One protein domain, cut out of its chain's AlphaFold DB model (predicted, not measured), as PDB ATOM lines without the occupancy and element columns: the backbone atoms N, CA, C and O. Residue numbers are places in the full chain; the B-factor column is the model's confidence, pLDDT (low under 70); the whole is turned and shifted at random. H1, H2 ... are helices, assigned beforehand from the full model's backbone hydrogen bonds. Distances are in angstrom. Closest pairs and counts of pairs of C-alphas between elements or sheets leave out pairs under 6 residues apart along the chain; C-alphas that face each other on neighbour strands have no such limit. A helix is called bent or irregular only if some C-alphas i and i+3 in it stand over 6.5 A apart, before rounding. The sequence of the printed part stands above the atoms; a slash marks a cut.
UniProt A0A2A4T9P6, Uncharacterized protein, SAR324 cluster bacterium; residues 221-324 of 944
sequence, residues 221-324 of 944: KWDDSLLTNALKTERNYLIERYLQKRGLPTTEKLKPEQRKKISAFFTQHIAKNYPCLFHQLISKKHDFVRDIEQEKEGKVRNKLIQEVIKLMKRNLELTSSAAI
ATOM      1  N   LYS A 221     243.380 155.728 171.779       82.00
ATOM      2  CA  LYS A 221     242.451 155.825 170.636       82.00
ATOM      3  C   LYS A 221     241.627 157.118 170.603       82.00
ATOM      4  O   LYS A 221     240.855 157.315 169.672       82.00
ATOM      5  N   TRP A 222     241.735 157.972 171.618       88.62
ATOM      6  CA  TRP A 222     240.925 159.190 171.715       88.62
ATOM      7  C   TRP A 222     241.425 160.287 170.791       88.62
ATOM      8  O   TRP A 222     242.623 160.353 170.562       88.62
ATOM      9  N   ASP A 223     240.546 161.172 170.331       89.69
ATOM     10  CA  ASP A 223     240.935 162.386 169.618       89.69
ATOM     11  C   ASP A 223     240.179 163.633 170.122       89.69
ATOM     12  O   ASP A 223     239.174 163.547 170.837       89.69
ATOM     13  N   ASP A 224     240.652 164.826 169.752       89.69
ATOM     14  CA  ASP A 224     240.022 166.098 170.147       89.69
ATOM     15  C   ASP A 224     238.546 166.215 169.661       89.69
ATOM     16  O   ASP A 224     237.731 166.935 170.259       89.69
ATOM     17  N   SER A 225     238.158 165.472 168.611       89.75
ATOM     18  CA  SER A 225     236.772 165.377 168.116       89.75
ATOM     19  C   SER A 225     235.868 164.619 169.093       89.75
ATOM     20  O   SER A 225     234.765 165.085 169.411       89.75
ATOM     21  N   LEU A 226     236.349 163.501 169.643       90.62
ATOM     22  CA  LEU A 226     235.674 162.739 170.692       90.62
ATOM     23  C   LEU A 226     235.393 163.624 171.911       90.62
ATOM     24  O   LEU A 226     234.252 163.687 172.371       90.62
ATOM     25  N   LEU A 227     236.397 164.372 172.384       91.19
ATOM     26  CA  LEU A 227     236.242 165.295 173.516       91.19
ATOM     27  C   LEU A 227     235.216 166.399 173.216       91.19
ATOM     28  O   LEU A 227     234.374 166.737 174.051       91.19
ATOM     29  N   THR A 228     235.237 166.932 171.993       92.19
ATOM     30  CA  THR A 228     234.262 167.927 171.529       92.19
ATOM     31  C   THR A 228     232.835 167.371 171.535       92.19
ATOM     32  O   THR A 228     231.896 168.059 171.949       92.19
ATOM     33  N   ASN A 229     232.651 166.127 171.091       92.12
ATOM     34  CA  ASN A 229     231.350 165.463 171.080       92.12
ATOM     35  C   ASN A 229     230.876 165.101 172.493       92.12
ATOM     36  O   ASN A 229     229.695 165.287 172.790       92.12
ATOM     37  N   ALA A 230     231.778 164.700 173.390       91.88
ATOM     38  CA  ALA A 230     231.462 164.473 174.800       91.88
ATOM     39  C   ALA A 230     230.950 165.757 175.484       91.88
ATOM     40  O   ALA A 230     229.918 165.737 176.155       91.88
ATOM     41  N   LEU A 231     231.582 166.914 175.232       93.12
ATOM     42  CA  LEU A 231     231.100 168.214 175.738       93.12
ATOM     43  C   LEU A 231     229.698 168.566 175.219       93.12
ATOM     44  O   LEU A 231     228.872 169.107 175.961       93.12
ATOM     45  N   LYS A 232     229.417 168.280 173.941       91.56
ATOM     46  CA  LYS A 232     228.084 168.494 173.354       91.56
ATOM     47  C   LYS A 232     227.045 167.555 173.970       91.56
ATOM     48  O   LYS A 232     225.934 168.007 174.233       91.56
ATOM     49  N   THR A 233     227.412 166.299 174.216       91.44
ATOM     50  CA  THR A 233     226.550 165.281 174.835       91.44
ATOM     51  C   THR A 233     226.154 165.691 176.249       91.44
ATOM     52  O   THR A 233     224.963 165.792 176.535       91.44
ATOM     53  N   GLU A 234     227.123 166.068 177.090       91.94
ATOM     54  CA  GLU A 234     226.867 166.596 178.439       91.94
ATOM     55  C   GLU A 234     225.933 167.817 178.396       91.94
ATOM     56  O   GLU A 234     224.957 167.900 179.144       91.94
ATOM     57  N   ARG A 235     226.179 168.762 177.476       92.62
ATOM     58  CA  ARG A 235     225.318 169.944 177.313       92.62
ATOM     59  C   ARG A 235     223.883 169.563 176.959       92.62
ATOM     60  O   ARG A 235     222.949 170.116 177.537       92.62
ATOM     61  N   ASN A 236     223.707 168.677 175.981       90.31
ATOM     62  CA  ASN A 236     222.391 168.270 175.499       90.31
ATOM     63  C   ASN A 236     221.622 167.516 176.597       90.31
ATOM     64  O   ASN A 236     220.466 167.844 176.850       90.31
ATOM     65  N   TYR A 237     222.294 166.629 177.337       89.88
ATOM     66  CA  TYR A 237     221.720 165.942 178.494       89.88
ATOM     67  C   TYR A 237     221.226 166.918 179.574       89.88
ATOM     68  O   TYR A 237     220.111 166.785 180.083       89.88
ATOM     69  N   LEU A 238     222.028 167.929 179.928       89.94
ATOM     70  CA  LEU A 238     221.628 168.930 180.925       89.94
ATOM     71  C   LEU A 238     220.398 169.732 180.481       89.94
ATOM     72  O   LEU A 238     219.530 170.030 181.307       89.94
ATOM     73  N   ILE A 239     220.305 170.049 179.184       90.25
ATOM     74  CA  ILE A 239     219.127 170.695 178.595       90.25
ATOM     75  C   ILE A 239     217.905 169.782 178.740       90.25
ATOM     76  O   ILE A 239     216.888 170.216 179.277       90.25
ATOM     77  N   GLU A 240     217.999 168.523 178.317       87.62
ATOM     78  CA  GLU A 240     216.888 167.564 178.379       87.62
ATOM     79  C   GLU A 240     216.404 167.329 179.811       87.62
ATOM     80  O   GLU A 240     215.206 167.426 180.088       87.62
ATOM     81  N   ARG A 241     217.329 167.129 180.756       88.25
ATOM     82  CA  ARG A 241     217.002 166.959 182.177       88.25
ATOM     83  C   ARG A 241     216.305 168.187 182.762       88.25
ATOM     84  O   ARG A 241     215.407 168.052 183.597       88.25
ATOM     85  N   TYR A 242     216.710 169.387 182.349       89.38
ATOM     86  CA  TYR A 242     216.054 170.629 182.758       89.38
ATOM     87  C   TYR A 242     214.631 170.733 182.205       89.38
ATOM     88  O   TYR A 242     213.723 171.104 182.951       89.38
ATOM     89  N   LEU A 243     214.428 170.370 180.934       88.12
ATOM     90  CA  LEU A 243     213.104 170.360 180.311       88.12
ATOM     91  C   LEU A 243     212.171 169.363 181.008       88.12
ATOM     92  O   LEU A 243     211.073 169.752 181.400       88.12
ATOM     93  N   GLN A 244     212.645 168.140 181.279       86.81
ATOM     94  CA  GLN A 244     211.890 167.121 182.018       86.81
ATOM     95  C   GLN A 244     211.479 167.602 183.416       86.81
ATOM     96  O   GLN A 244     210.300 167.564 183.757       86.81
ATOM     97  N   LYS A 245     212.421 168.131 184.214       88.12
ATOM     98  CA  LYS A 245     212.120 168.644 185.565       88.12
ATOM     99  C   LYS A 245     211.122 169.805 185.578       88.12
ATOM    100  O   LYS A 245     210.507 170.058 186.608       88.12
ATOM    101  N   ARG A 246     211.004 170.549 184.476       86.38
ATOM    102  CA  ARG A 246     210.092 171.692 184.335       86.38
ATOM    103  C   ARG A 246     208.791 171.337 183.606       86.38
ATOM    104  O   ARG A 246     207.985 172.237 183.402       86.38
ATOM    105  N   GLY A 247     208.598 170.075 183.207       84.50
ATOM    106  CA  GLY A 247     207.440 169.644 182.417       84.50
ATOM    107  C   GLY A 247     207.356 170.319 181.042       84.50
ATOM    108  O   GLY A 247     206.266 170.485 180.503       84.50
ATOM    109  N   LEU A 248     208.489 170.768 180.493       84.19
ATOM    110  CA  LEU A 248     208.553 171.460 179.206       84.19
ATOM    111  C   LEU A 248     208.714 170.453 178.054       84.19
ATOM    112  O   LEU A 248     209.346 169.410 178.237       84.19
ATOM    113  N   PRO A 249     208.185 170.757 176.854       78.75
ATOM    114  CA  PRO A 249     208.321 169.885 175.692       78.75
ATOM    115  C   PRO A 249     209.781 169.794 175.217       78.75
ATOM    116  O   PRO A 249     210.619 170.630 175.563       78.75
ATOM    117  N   THR A 250     210.082 168.770 174.412       80.12
ATOM    118  CA  THR A 250     211.428 168.512 173.877       80.12
ATOM    119  C   THR A 250     211.991 169.718 173.123       80.12
ATOM    120  O   THR A 250     211.258 170.573 172.623       80.12
ATOM    121  N   THR A 251     213.317 169.782 173.011       74.75
ATOM    122  CA  THR A 251     214.079 170.893 172.413       74.75
ATOM    123  C   THR A 251     213.601 171.313 171.021       74.75
ATOM    124  O   THR A 251     213.750 172.478 170.654       74.75
ATOM    125  N   GLU A 252     213.027 170.386 170.256       73.38
ATOM    126  CA  GLU A 252     212.479 170.601 168.911       73.38
ATOM    127  C   GLU A 252     211.128 171.326 168.907       73.38
ATOM    128  O   GLU A 252     210.814 172.040 167.960       73.38
ATOM    129  N   LYS A 253     210.350 171.183 169.984       76.81
ATOM    130  CA  LYS A 253     209.007 171.759 170.143       76.81
ATOM    131  C   LYS A 253     209.013 173.102 170.889       76.81
ATOM    132  O   LYS A 253     207.960 173.703 171.090       76.81
ATOM    133  N   LEU A 254     210.184 173.583 171.317       81.69
ATOM    134  CA  LEU A 254     210.350 174.888 171.964       81.69
ATOM    135  C   LEU A 254     210.382 176.026 170.940       81.69
ATOM    136  O   LEU A 254     210.945 175.890 169.853       81.69
ATOM    137  N   LYS A 255     209.880 177.206 171.331       84.38
ATOM    138  CA  LYS A 255     210.027 178.425 170.522       84.38
ATOM    139  C   LYS A 255     211.520 178.745 170.300       84.38
ATOM    140  O   LYS A 255     212.310 178.587 171.241       84.38
ATOM    141  N   PRO A 256     211.927 179.261 169.122       83.44
ATOM    142  CA  PRO A 256     213.336 179.520 168.797       83.44
ATOM    143  C   PRO A 256     214.076 180.380 169.833       83.44
ATOM    144  O   PRO A 256     215.224 180.096 170.180       83.44
ATOM    145  N   GLU A 257     213.409 181.392 170.392       83.31
ATOM    146  CA  GLU A 257     213.975 182.277 171.417       83.31
ATOM    147  C   GLU A 257     214.245 181.557 172.744       83.31
ATOM    148  O   GLU A 257     215.312 181.714 173.343       83.31
ATOM    149  N   GLN A 258     213.311 180.709 173.184       81.94
ATOM    150  CA  GLN A 258     213.466 179.898 174.394       81.94
ATOM    151  C   GLN A 258     214.585 178.872 174.213       81.94
ATOM    152  O   GLN A 258     215.432 178.724 175.096       81.94
ATOM    153  N   ARG A 259     214.651 178.234 173.037       83.06
ATOM    154  CA  ARG A 259     215.731 177.308 172.674       83.06
ATOM    155  C   ARG A 259     217.096 177.999 172.722       83.06
ATOM    156  O   ARG A 259     218.031 177.453 173.307       83.06
ATOM    157  N   LYS A 260     217.204 179.221 172.186       87.00
ATOM    158  CA  LYS A 260     218.444 180.016 172.216       87.00
ATOM    159  C   LYS A 260     218.841 180.400 173.644       87.00
ATOM    160  O   LYS A 260     220.007 180.240 174.001       87.00
ATOM    161  N   LYS A 261     217.889 180.832 174.479       88.25
ATOM    162  CA  LYS A 261     218.136 181.213 175.882       88.25
ATOM    163  C   LYS A 261     218.591 180.024 176.737       88.25
ATOM    164  O   LYS A 261     219.589 180.134 177.445       88.25
ATOM    165  N   ILE A 262     217.906 178.884 176.628       87.75
ATOM    166  CA  ILE A 262     218.251 177.646 177.347       87.75
ATOM    167  C   ILE A 262     219.613 177.119 176.873       87.75
ATOM    168  O   ILE A 262     220.484 176.833 177.693       87.75
ATOM    169  N   SER A 263     219.845 177.072 175.557       88.06
ATOM    170  CA  SER A 263     221.136 176.653 175.001       88.06
ATOM    171  C   SER A 263     222.282 177.562 175.454       88.06
ATOM    172  O   SER A 263     223.359 177.060 175.779       88.06
ATOM    173  N   ALA A 264     222.082 178.883 175.499       88.88
ATOM    174  CA  ALA A 264     223.092 179.826 175.981       88.88
ATOM    175  C   ALA A 264     223.417 179.604 177.467       88.88
ATOM    176  O   ALA A 264     224.591 179.520 177.826       88.88
ATOM    177  N   PHE A 265     222.391 179.415 178.305       90.88
ATOM    178  CA  PHE A 265     222.553 179.122 179.730       90.88
ATOM    179  C   PHE A 265     223.391 177.856 179.971       90.88
ATOM    180  O   PHE A 265     224.377 177.892 180.708       90.88
ATOM    181  N   PHE A 266     223.067 176.747 179.299       92.06
ATOM    182  CA  PHE A 266     223.825 175.501 179.465       92.06
ATOM    183  C   PHE A 266     225.196 175.535 178.786       92.06
ATOM    184  O   PHE A 266     226.127 174.902 179.273       92.06
ATOM    185  N   THR A 267     225.383 176.337 177.735       91.00
ATOM    186  CA  THR A 267     226.723 176.597 177.177       91.00
ATOM    187  C   THR A 267     227.612 177.313 178.197       91.00
ATOM    188  O   THR A 267     228.770 176.937 178.371       91.00
ATOM    189  N   GLN A 268     227.069 178.286 178.937       90.56
ATOM    190  CA  GLN A 268     227.785 178.943 180.035       90.56
ATOM    191  C   GLN A 268     228.055 177.981 181.204       90.56
ATOM    192  O   GLN A 268     229.116 178.047 181.822       90.56
ATOM    193  N   HIS A 269     227.136 177.050 181.476       91.00
ATOM    194  CA  HIS A 269     227.340 175.997 182.473       91.00
ATOM    195  C   HIS A 269     228.512 175.069 182.105       91.00
ATOM    196  O   HIS A 269     229.364 174.798 182.950       91.00
ATOM    197  N   ILE A 270     228.615 174.650 180.836       93.62
ATOM    198  CA  ILE A 270     229.761 173.875 180.333       93.62
ATOM    199  C   ILE A 270     231.059 174.677 180.449       93.62
ATOM    200  O   ILE A 270     232.040 174.157 180.974       93.62
ATOM    201  N   ALA A 271     231.057 175.951 180.045       90.88
ATOM    202  CA  ALA A 271     232.226 176.827 180.165       90.88
ATOM    203  C   ALA A 271     232.705 176.989 181.621       90.88
ATOM    204  O   ALA A 271     233.900 177.107 181.871       90.88
ATOM    205  N   LYS A 272     231.784 176.963 182.592       92.12
ATOM    206  CA  LYS A 272     232.112 177.012 184.023       92.12
ATOM    207  C   LYS A 272     232.700 175.693 184.538       92.12
ATOM    208  O   LYS A 272     233.604 175.723 185.369       92.12
ATOM    209  N   ASN A 273     232.184 174.555 184.075       90.44
ATOM    210  CA  ASN A 273     232.569 173.231 184.580       90.44
ATOM    211  C   ASN A 273     233.815 172.640 183.903       90.44
ATOM    212  O   ASN A 273     234.499 171.839 184.543       90.44
ATOM    213  N   TYR A 274     234.086 173.031 182.653       94.12
ATOM    214  CA  TYR A 274     235.219 172.591 181.831       94.12
ATOM    215  C   TYR A 274     235.893 173.793 181.133       94.12
ATOM    216  O   TYR A 274     235.880 173.878 179.903       94.12
ATOM    217  N   PRO A 275     236.400 174.792 181.878       92.62
ATOM    218  CA  PRO A 275     236.890 176.041 181.295       92.62
ATOM    219  C   PRO A 275     238.061 175.852 180.323       92.62
ATOM    220  O   PRO A 275     238.098 176.535 179.297       92.62
ATOM    221  N   CYS A 276     238.995 174.937 180.604       90.38
ATOM    222  CA  CYS A 276     240.126 174.691 179.713       90.38
ATOM    223  C   CYS A 276     239.665 174.020 178.412       90.38
ATOM    224  O   CYS A 276     239.953 174.526 177.325       90.38
ATOM    225  N   LEU A 277     238.877 172.945 178.512       91.94
ATOM    226  CA  LEU A 277     238.368 172.235 177.333       91.94
ATOM    227  C   LEU A 277     237.398 173.085 176.509       91.94
ATOM    228  O   LEU A 277     237.460 173.080 175.280       91.94
ATOM    229  N   PHE A 278     236.526 173.856 177.161       91.25
ATOM    230  CA  PHE A 278     235.572 174.722 176.475       91.25
ATOM    231  C   PHE A 278     236.279 175.799 175.650       91.25
ATOM    232  O   PHE A 278     235.938 176.002 174.483       91.25
ATOM    233  N   HIS A 279     237.264 176.489 176.228       89.69
ATOM    234  CA  HIS A 279     237.960 177.558 175.517       89.69
ATOM    235  C   HIS A 279     238.908 177.053 174.432       89.69
ATOM    236  O   HIS A 279     239.048 177.754 173.428       89.69
ATOM    237  N   GLN A 280     239.467 175.850 174.595       89.62
ATOM    238  CA  GLN A 280     240.309 175.198 173.593       89.62
ATOM    239  C   GLN A 280     239.490 174.631 172.421       89.62
ATOM    240  O   GLN A 280     239.776 174.931 171.265       89.62
ATOM    241  N   LEU A 281     238.465 173.818 172.710       89.00
ATOM    242  CA  LEU A 281     237.783 172.985 171.710       89.00
ATOM    243  C   LEU A 281     236.495 173.616 171.163       89.00
ATOM    244  O   LEU A 281     236.194 173.479 169.978       89.00
ATOM    245  N   ILE A 282     235.731 174.327 172.004       87.81
ATOM    246  CA  ILE A 282     234.410 174.864 171.633       87.81
ATOM    247  C   ILE A 282     234.496 176.327 171.205       87.81
ATOM    248  O   ILE A 282     234.139 176.660 170.077       87.81
ATOM    249  N   SER A 283     234.943 177.218 172.096       87.75
ATOM    250  CA  SER A 283     234.962 178.656 171.804       87.75
ATOM    251  C   SER A 283     236.214 179.105 171.057       87.75
ATOM    252  O   SER A 283     236.216 180.226 170.556       87.75
ATOM    253  N   LYS A 284     237.276 178.285 171.050       85.38
ATOM    254  CA  LYS A 284     238.596 178.577 170.455       85.38
ATOM    255  C   LYS A 284     239.144 179.963 170.846       85.38
ATOM    256  O   LYS A 284     239.753 180.653 170.038       85.38
ATOM    257  N   LYS A 285     238.867 180.399 172.084       85.44
ATOM    258  CA  LYS A 285     239.198 181.755 172.575       85.44
ATOM    259  C   LYS A 285     240.615 181.848 173.140       85.44
ATOM    260  O   LYS A 285     241.134 182.949 173.272       85.44
ATOM    261  N   HIS A 286     241.200 180.716 173.517       83.56
ATOM    262  CA  HIS A 286     242.503 180.646 174.159       83.56
ATOM    263  C   HIS A 286     243.139 179.279 173.870       83.56
ATOM    264  O   HIS A 286     242.421 178.280 173.865       83.56
ATOM    265  N   ASP A 287     244.447 179.256 173.597       83.94
ATOM    266  CA  ASP A 287     245.197 178.050 173.214       83.94
ATOM    267  C   ASP A 287     246.058 177.546 174.384       83.94
ATOM    268  O   ASP A 287     247.260 177.798 174.456       83.94
ATOM    269  N   PHE A 288     245.424 176.818 175.304       83.50
ATOM    270  CA  PHE A 288     246.074 176.255 176.491       83.50
ATOM    271  C   PHE A 288     247.173 175.244 176.149       83.50
ATOM    272  O   PHE A 288     248.099 175.062 176.936       83.50
ATOM    273  N   VAL A 289     247.095 174.578 174.990       83.00
ATOM    274  CA  VAL A 289     248.114 173.604 174.570       83.00
ATOM    275  C   VAL A 289     249.445 174.315 174.333       83.00
ATOM    276  O   VAL A 289     250.478 173.885 174.842       83.00
ATOM    277  N   ARG A 290     249.406 175.458 173.640       82.56
ATOM    278  CA  ARG A 290     250.592 176.283 173.397       82.56
ATOM    279  C   ARG A 290     251.207 176.810 174.697       82.56
ATOM    280  O   ARG A 290     252.428 176.828 174.822       82.56
ATOM    281  N   ASP A 291     250.383 177.201 175.666       82.25
ATOM    282  CA  ASP A 291     250.862 177.696 176.963       82.25
ATOM    283  C   ASP A 291     251.564 176.603 177.786       82.25
ATOM    284  O   ASP A 291     252.556 176.870 178.474       82.25
ATOM    285  N   ILE A 292     251.088 175.358 177.679       82.81
ATOM    286  CA  ILE A 292     251.706 174.183 178.306       82.81
ATOM    287  C   ILE A 292     253.042 173.840 177.625       82.81
ATOM    288  O   ILE A 292     254.028 173.596 178.321       82.81
ATOM    289  N   GLU A 293     253.100 173.867 176.290       79.88
ATOM    290  CA  GLU A 293     254.316 173.592 175.502       79.88
ATOM    291  C   GLU A 293     255.435 174.620 175.757       79.88
ATOM    292  O   GLU A 293     256.616 174.285 175.679       79.88
ATOM    293  N   GLN A 294     255.088 175.863 176.106       79.00
ATOM    294  CA  GLN A 294     256.040 176.949 176.377       79.00
ATOM    295  C   GLN A 294     256.537 177.003 177.843       79.00
ATOM    296  O   GLN A 294     257.023 178.043 178.287       79.00
ATOM    297  N   GLU A 295     256.427 175.896 178.595       63.00
ATOM    298  CA  GLU A 295     256.852 175.721 180.003       63.00
ATOM    299  C   GLU A 295     256.240 176.724 181.015       63.00
ATOM    300  O   GLU A 295     256.749 176.869 182.129       63.00
ATOM    301  N   LYS A 296     255.129 177.409 180.699       55.56
ATOM    302  CA  LYS A 296     254.630 178.472 181.589       55.56
ATOM    303  C   LYS A 296     253.841 177.980 182.801       55.56
ATOM    304  O   LYS A 296     253.991 178.579 183.862       55.56
ATOM    305  N   GLU A 297     253.043 176.907 182.729       61.28
ATOM    306  CA  GLU A 297     252.134 176.579 183.846       61.28
ATOM    307  C   GLU A 297     251.805 175.078 184.016       61.28
ATOM    308  O   GLU A 297     250.779 174.580 183.552       61.28
ATOM    309  N   GLY A 298     252.592 174.346 184.821       69.88
ATOM    310  CA  GLY A 298     252.274 172.953 185.207       69.88
ATOM    311  C   GLY A 298     250.912 172.780 185.912       69.88
ATOM    312  O   GLY A 298     250.309 171.707 185.878       69.88
ATOM    313  N   LYS A 299     250.368 173.857 186.500       78.25
ATOM    314  CA  LYS A 299     249.006 173.890 187.063       78.25
ATOM    315  C   LYS A 299     247.922 173.784 185.987       78.25
ATOM    316  O   LYS A 299     246.924 173.102 186.216       78.25
ATOM    317  N   VAL A 300     248.117 174.422 184.833       83.00
ATOM    318  CA  VAL A 300     247.162 174.406 183.714       83.00
ATOM    319  C   VAL A 300     247.139 173.039 183.048       83.00
ATOM    320  O   VAL A 300     246.052 172.513 182.818       83.00
ATOM    321  N   ARG A 301     248.304 172.402 182.856       85.19
ATOM    322  CA  ARG A 301     248.390 171.009 182.373       85.19
ATOM    323  C   ARG A 301     247.576 170.059 183.250       85.19
ATOM    324  O   ARG A 301     246.719 169.337 182.750       85.19
ATOM    325  N   ASN A 302     247.793 170.103 184.564       83.81
ATOM    326  CA  ASN A 302     247.062 169.254 185.505       83.81
ATOM    327  C   ASN A 302     245.555 169.529 185.481       83.81
ATOM    328  O   ASN A 302     244.761 168.594 185.534       83.81
ATOM    329  N   LYS A 303     245.149 170.799 185.377       87.31
ATOM    330  CA  LYS A 303     243.736 171.168 185.270       87.31
ATOM    331  C   LYS A 303     243.101 170.629 183.984       87.31
ATOM    332  O   LYS A 303     242.016 170.063 184.056       87.31
ATOM    333  N   LEU A 304     243.791 170.740 182.847       89.25
ATOM    334  CA  LEU A 304     243.338 170.201 181.563       89.25
ATOM    335  C   LEU A 304     243.145 168.677 181.634       89.25
ATOM    336  O   LEU A 304     242.080 168.187 181.272       89.25
ATOM    337  N   ILE A 305     244.125 167.941 182.171       89.50
ATOM    338  CA  ILE A 305     244.037 166.481 182.361       89.50
ATOM    339  C   ILE A 305     242.827 166.111 183.233       89.50
ATOM    340  O   ILE A 305     242.061 165.217 182.882       89.50
ATOM    341  N   GLN A 306     242.621 166.819 184.345       89.88
ATOM    342  CA  GLN A 306     241.490 166.579 185.247       89.88
ATOM    343  C   GLN A 306     240.136 166.875 184.586       89.88
ATOM    344  O   GLN A 306     239.173 166.142 184.808       89.88
ATOM    345  N   GLU A 307     240.049 167.912 183.748       93.12
ATOM    346  CA  GLU A 307     238.842 168.187 182.962       93.12
ATOM    347  C   GLU A 307     238.555 167.073 181.946       93.12
ATOM    348  O   GLU A 307     237.393 166.690 181.812       93.12
ATOM    349  N   VAL A 308     239.584 166.512 181.290       92.38
ATOM    350  CA  VAL A 308     239.432 165.365 180.371       92.38
ATOM    351  C   VAL A 308     238.927 164.132 181.121       92.38
ATOM    352  O   VAL A 308     237.922 163.554 180.715       92.38
ATOM    353  N   ILE A 309     239.565 163.764 182.239       91.31
ATOM    354  CA  ILE A 309     239.148 162.634 183.092       91.31
ATOM    355  C   ILE A 309     237.679 162.785 183.494       91.31
ATOM    356  O   ILE A 309     236.864 161.890 183.266       91.31
ATOM    357  N   LYS A 310     237.329 163.947 184.058       91.94
ATOM    358  CA  LYS A 310     235.972 164.240 184.527       91.94
ATOM    359  C   LYS A 310     234.953 164.147 183.392       91.94
ATOM    360  O   LYS A 310     233.900 163.542 183.578       91.94
ATOM    361  N   LEU A 311     235.265 164.732 182.234       93.00
ATOM    362  CA  LEU A 311     234.388 164.711 181.068       93.00
ATOM    363  C   LEU A 311     234.167 163.285 180.561       93.00
ATOM    364  O   LEU A 311     233.036 162.922 180.266       93.00
ATOM    365  N   MET A 312     235.226 162.479 180.475       91.00
ATOM    366  CA  MET A 312     235.145 161.135 179.903       91.00
ATOM    367  C   MET A 312     234.454 160.137 180.834       91.00
ATOM    368  O   MET A 312     233.623 159.366 180.354       91.00
ATOM    369  N   LYS A 313     234.689 160.212 182.155       88.06
ATOM    370  CA  LYS A 313     233.892 159.466 183.153       88.06
ATOM    371  C   LYS A 313     232.409 159.797 183.003       88.06
ATOM    372  O   LYS A 313     231.575 158.905 182.880       88.06
ATOM    373  N   ARG A 314     232.093 161.092 182.920       87.25
ATOM    374  CA  ARG A 314     230.715 161.559 182.778       87.25
ATOM    375  C   ARG A 314     230.084 161.144 181.449       87.25
ATOM    376  O   ARG A 314     228.922 160.760 181.418       87.25
ATOM    377  N   ASN A 315     230.842 161.198 180.358       88.25
ATOM    378  CA  ASN A 315     230.367 160.779 179.047       88.25
ATOM    379  C   ASN A 315     230.004 159.290 179.043       88.25
ATOM    380  O   ASN A 315     228.935 158.949 178.554       88.25
ATOM    381  N   LEU A 316     230.829 158.433 179.658       83.81
ATOM    382  CA  LEU A 316     230.534 157.004 179.803       83.81
ATOM    383  C   LEU A 316     229.230 156.763 180.583       83.81
ATOM    384  O   LEU A 316     228.383 155.989 180.138       83.81
ATOM    385  N   GLU A 317     229.034 157.467 181.704       82.50
ATOM    386  CA  GLU A 317     227.785 157.402 182.479       82.50
ATOM    387  C   GLU A 317     226.562 157.783 181.631       82.50
ATOM    388  O   GLU A 317     225.506 157.164 181.747       82.50
ATOM    389  N   LEU A 318     226.685 158.795 180.768       82.81
ATOM    390  CA  LEU A 318     225.576 159.270 179.943       82.81
ATOM    391  C   LEU A 318     225.272 158.365 178.750       82.81
ATOM    392  O   LEU A 318     224.101 158.147 178.444       82.81
ATOM    393  N   THR A 319     226.296 157.863 178.061       81.56
ATOM    394  CA  THR A 319     226.110 157.099 176.820       81.56
ATOM    395  C   THR A 319     225.779 155.635 177.066       81.56
ATOM    396  O   THR A 319     225.138 155.018 176.221       81.56
ATOM    397  N   SER A 320     226.200 155.083 178.207       79.81
ATOM    398  CA  SER A 320     226.188 153.633 178.423       79.81
ATOM    399  C   SER A 320     225.278 153.175 179.565       79.81
ATOM    400  O   SER A 320     225.078 151.976 179.710       79.81
ATOM    401  N   SER A 321     224.679 154.075 180.359       78.06
ATOM    402  CA  SER A 321     223.915 153.685 181.562       78.06
ATOM    403  C   SER A 321     222.745 152.726 181.291       78.06
ATOM    404  O   SER A 321     222.559 151.782 182.056       78.06
ATOM    405  N   ALA A 322     221.973 152.928 180.215       82.56
ATOM    406  CA  ALA A 322     220.853 152.040 179.886       82.56
ATOM    407  C   ALA A 322     221.336 150.642 179.464       82.56
ATOM    408  O   ALA A 322     220.833 149.644 179.971       82.56
ATOM    409  N   ALA A 323     222.359 150.588 178.604       85.88
ATOM    410  CA  ALA A 323     222.970 149.340 178.157       85.88
ATOM    411  C   ALA A 323     223.636 148.585 179.320       85.88
ATOM    412  O   ALA A 323     223.437 147.386 179.460       85.88
ATOM    413  N   ILE A 324     224.359 149.283 180.206       86.25
ATOM    414  CA  ILE A 324     224.972 148.692 181.408       86.25
ATOM    415  C   ILE A 324     223.904 148.048 182.293       86.25
ATOM    416  O   ILE A 324     224.094 146.928 182.747       86.25
TER     417      ILE A 324
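Overview. This is residues 221 to 324 of the 944 residues of an uncharacterized protein of SAR324 cluster bacterium (UniProt A0A2A4T9P6). Three long helices cross steeply, with H1 in the middle and H2 and H5 packed across different sides of it. The short H3 sits at the corner just after H2 and packs on H1 and H5, while the small H4 lies at the far end, by the start of H5. The printed part has 104 residues, with five named helices in the order H1, H2, H3, H4, H5 and no named strand; its class is all helix, and the helix packing is mostly crossed. It is only just loose, close to compact, with a radius of gyration of the C-alphas of 15.6 A, and its outline is only just flat, spanning 49 by 35 by 19 A.

Along the chain. H1, residues 224 to 245, begins with C-alpha 224 at (240.022, 166.098, 170.147) and is 32.0 A long from first to last C-alpha. H2, residues 256 to 273, is 25.7 A long and starts with C-alpha 256 at (213.336, 179.520, 168.797). H3 holds residues 275 to 282 and H4 residues 288 to 293. H5, residues 298 to 324, is the longest at 36.7 A and ends with C-alpha 324 at (224.972, 148.692, 181.408). It is irregular, with C-alphas 319 and 322 at 7.9 A from each other, and has a kink of 36 degrees near residue 318.

Arrangement. H1 touches H2 with residues 231 to 239 alone, at a steep tilt of 59 degrees, opposite ways; the closest C-alphas, of Arg 235 and Phe 266, are 6.1 A apart. H1 touches H5 with residues 227 to 237 alone, at a steep tilt of 59 degrees, the same way; the closest C-alphas, of Ala 230 and Asn 315, are 5.7 A apart. H1 and H3 touch and are about perpendicular, at 73 degrees; the closest C-alphas, of Thr 228 and Leu 281, are 6.2 A apart. H2 and H3 only just touch, and only at the corner, with 3 pairs of C-alphas within 8 A; the closest, of Ala 271 and Phe 278, are 5.4 A apart. H3 and H5 touch at 68 degrees, a steep tilt only just short of about perpendicular; the closest C-alphas, of Cys 276 and Leu 304, are 5.8 A apart. H4 touches H5, the closest C-alphas being those of Ile 292 and Arg 301, 6.1 A apart. H3 and H4 are close but not clearly touching, with the closest C-alphas, of Gln 280 and Phe 288, 6.5 A apart. H2 and H5 are only just apart, at 8.2 A. In H1, H2, H3 and H4 every O i to N i+4 pair is within hydrogen-bond range; in H5, 21 of 23 are.

Size, cuts and confidence. The two C-alphas farthest apart, of Gly 247 and Glu 295, are 49.8 A apart. The printed part has no cut and no long link; the link from H1 to H2, of 10 residues, is short, and the other three are tight. The mean pLDDT of the printed part is 86.1, and residues 295 to 298 are under 70.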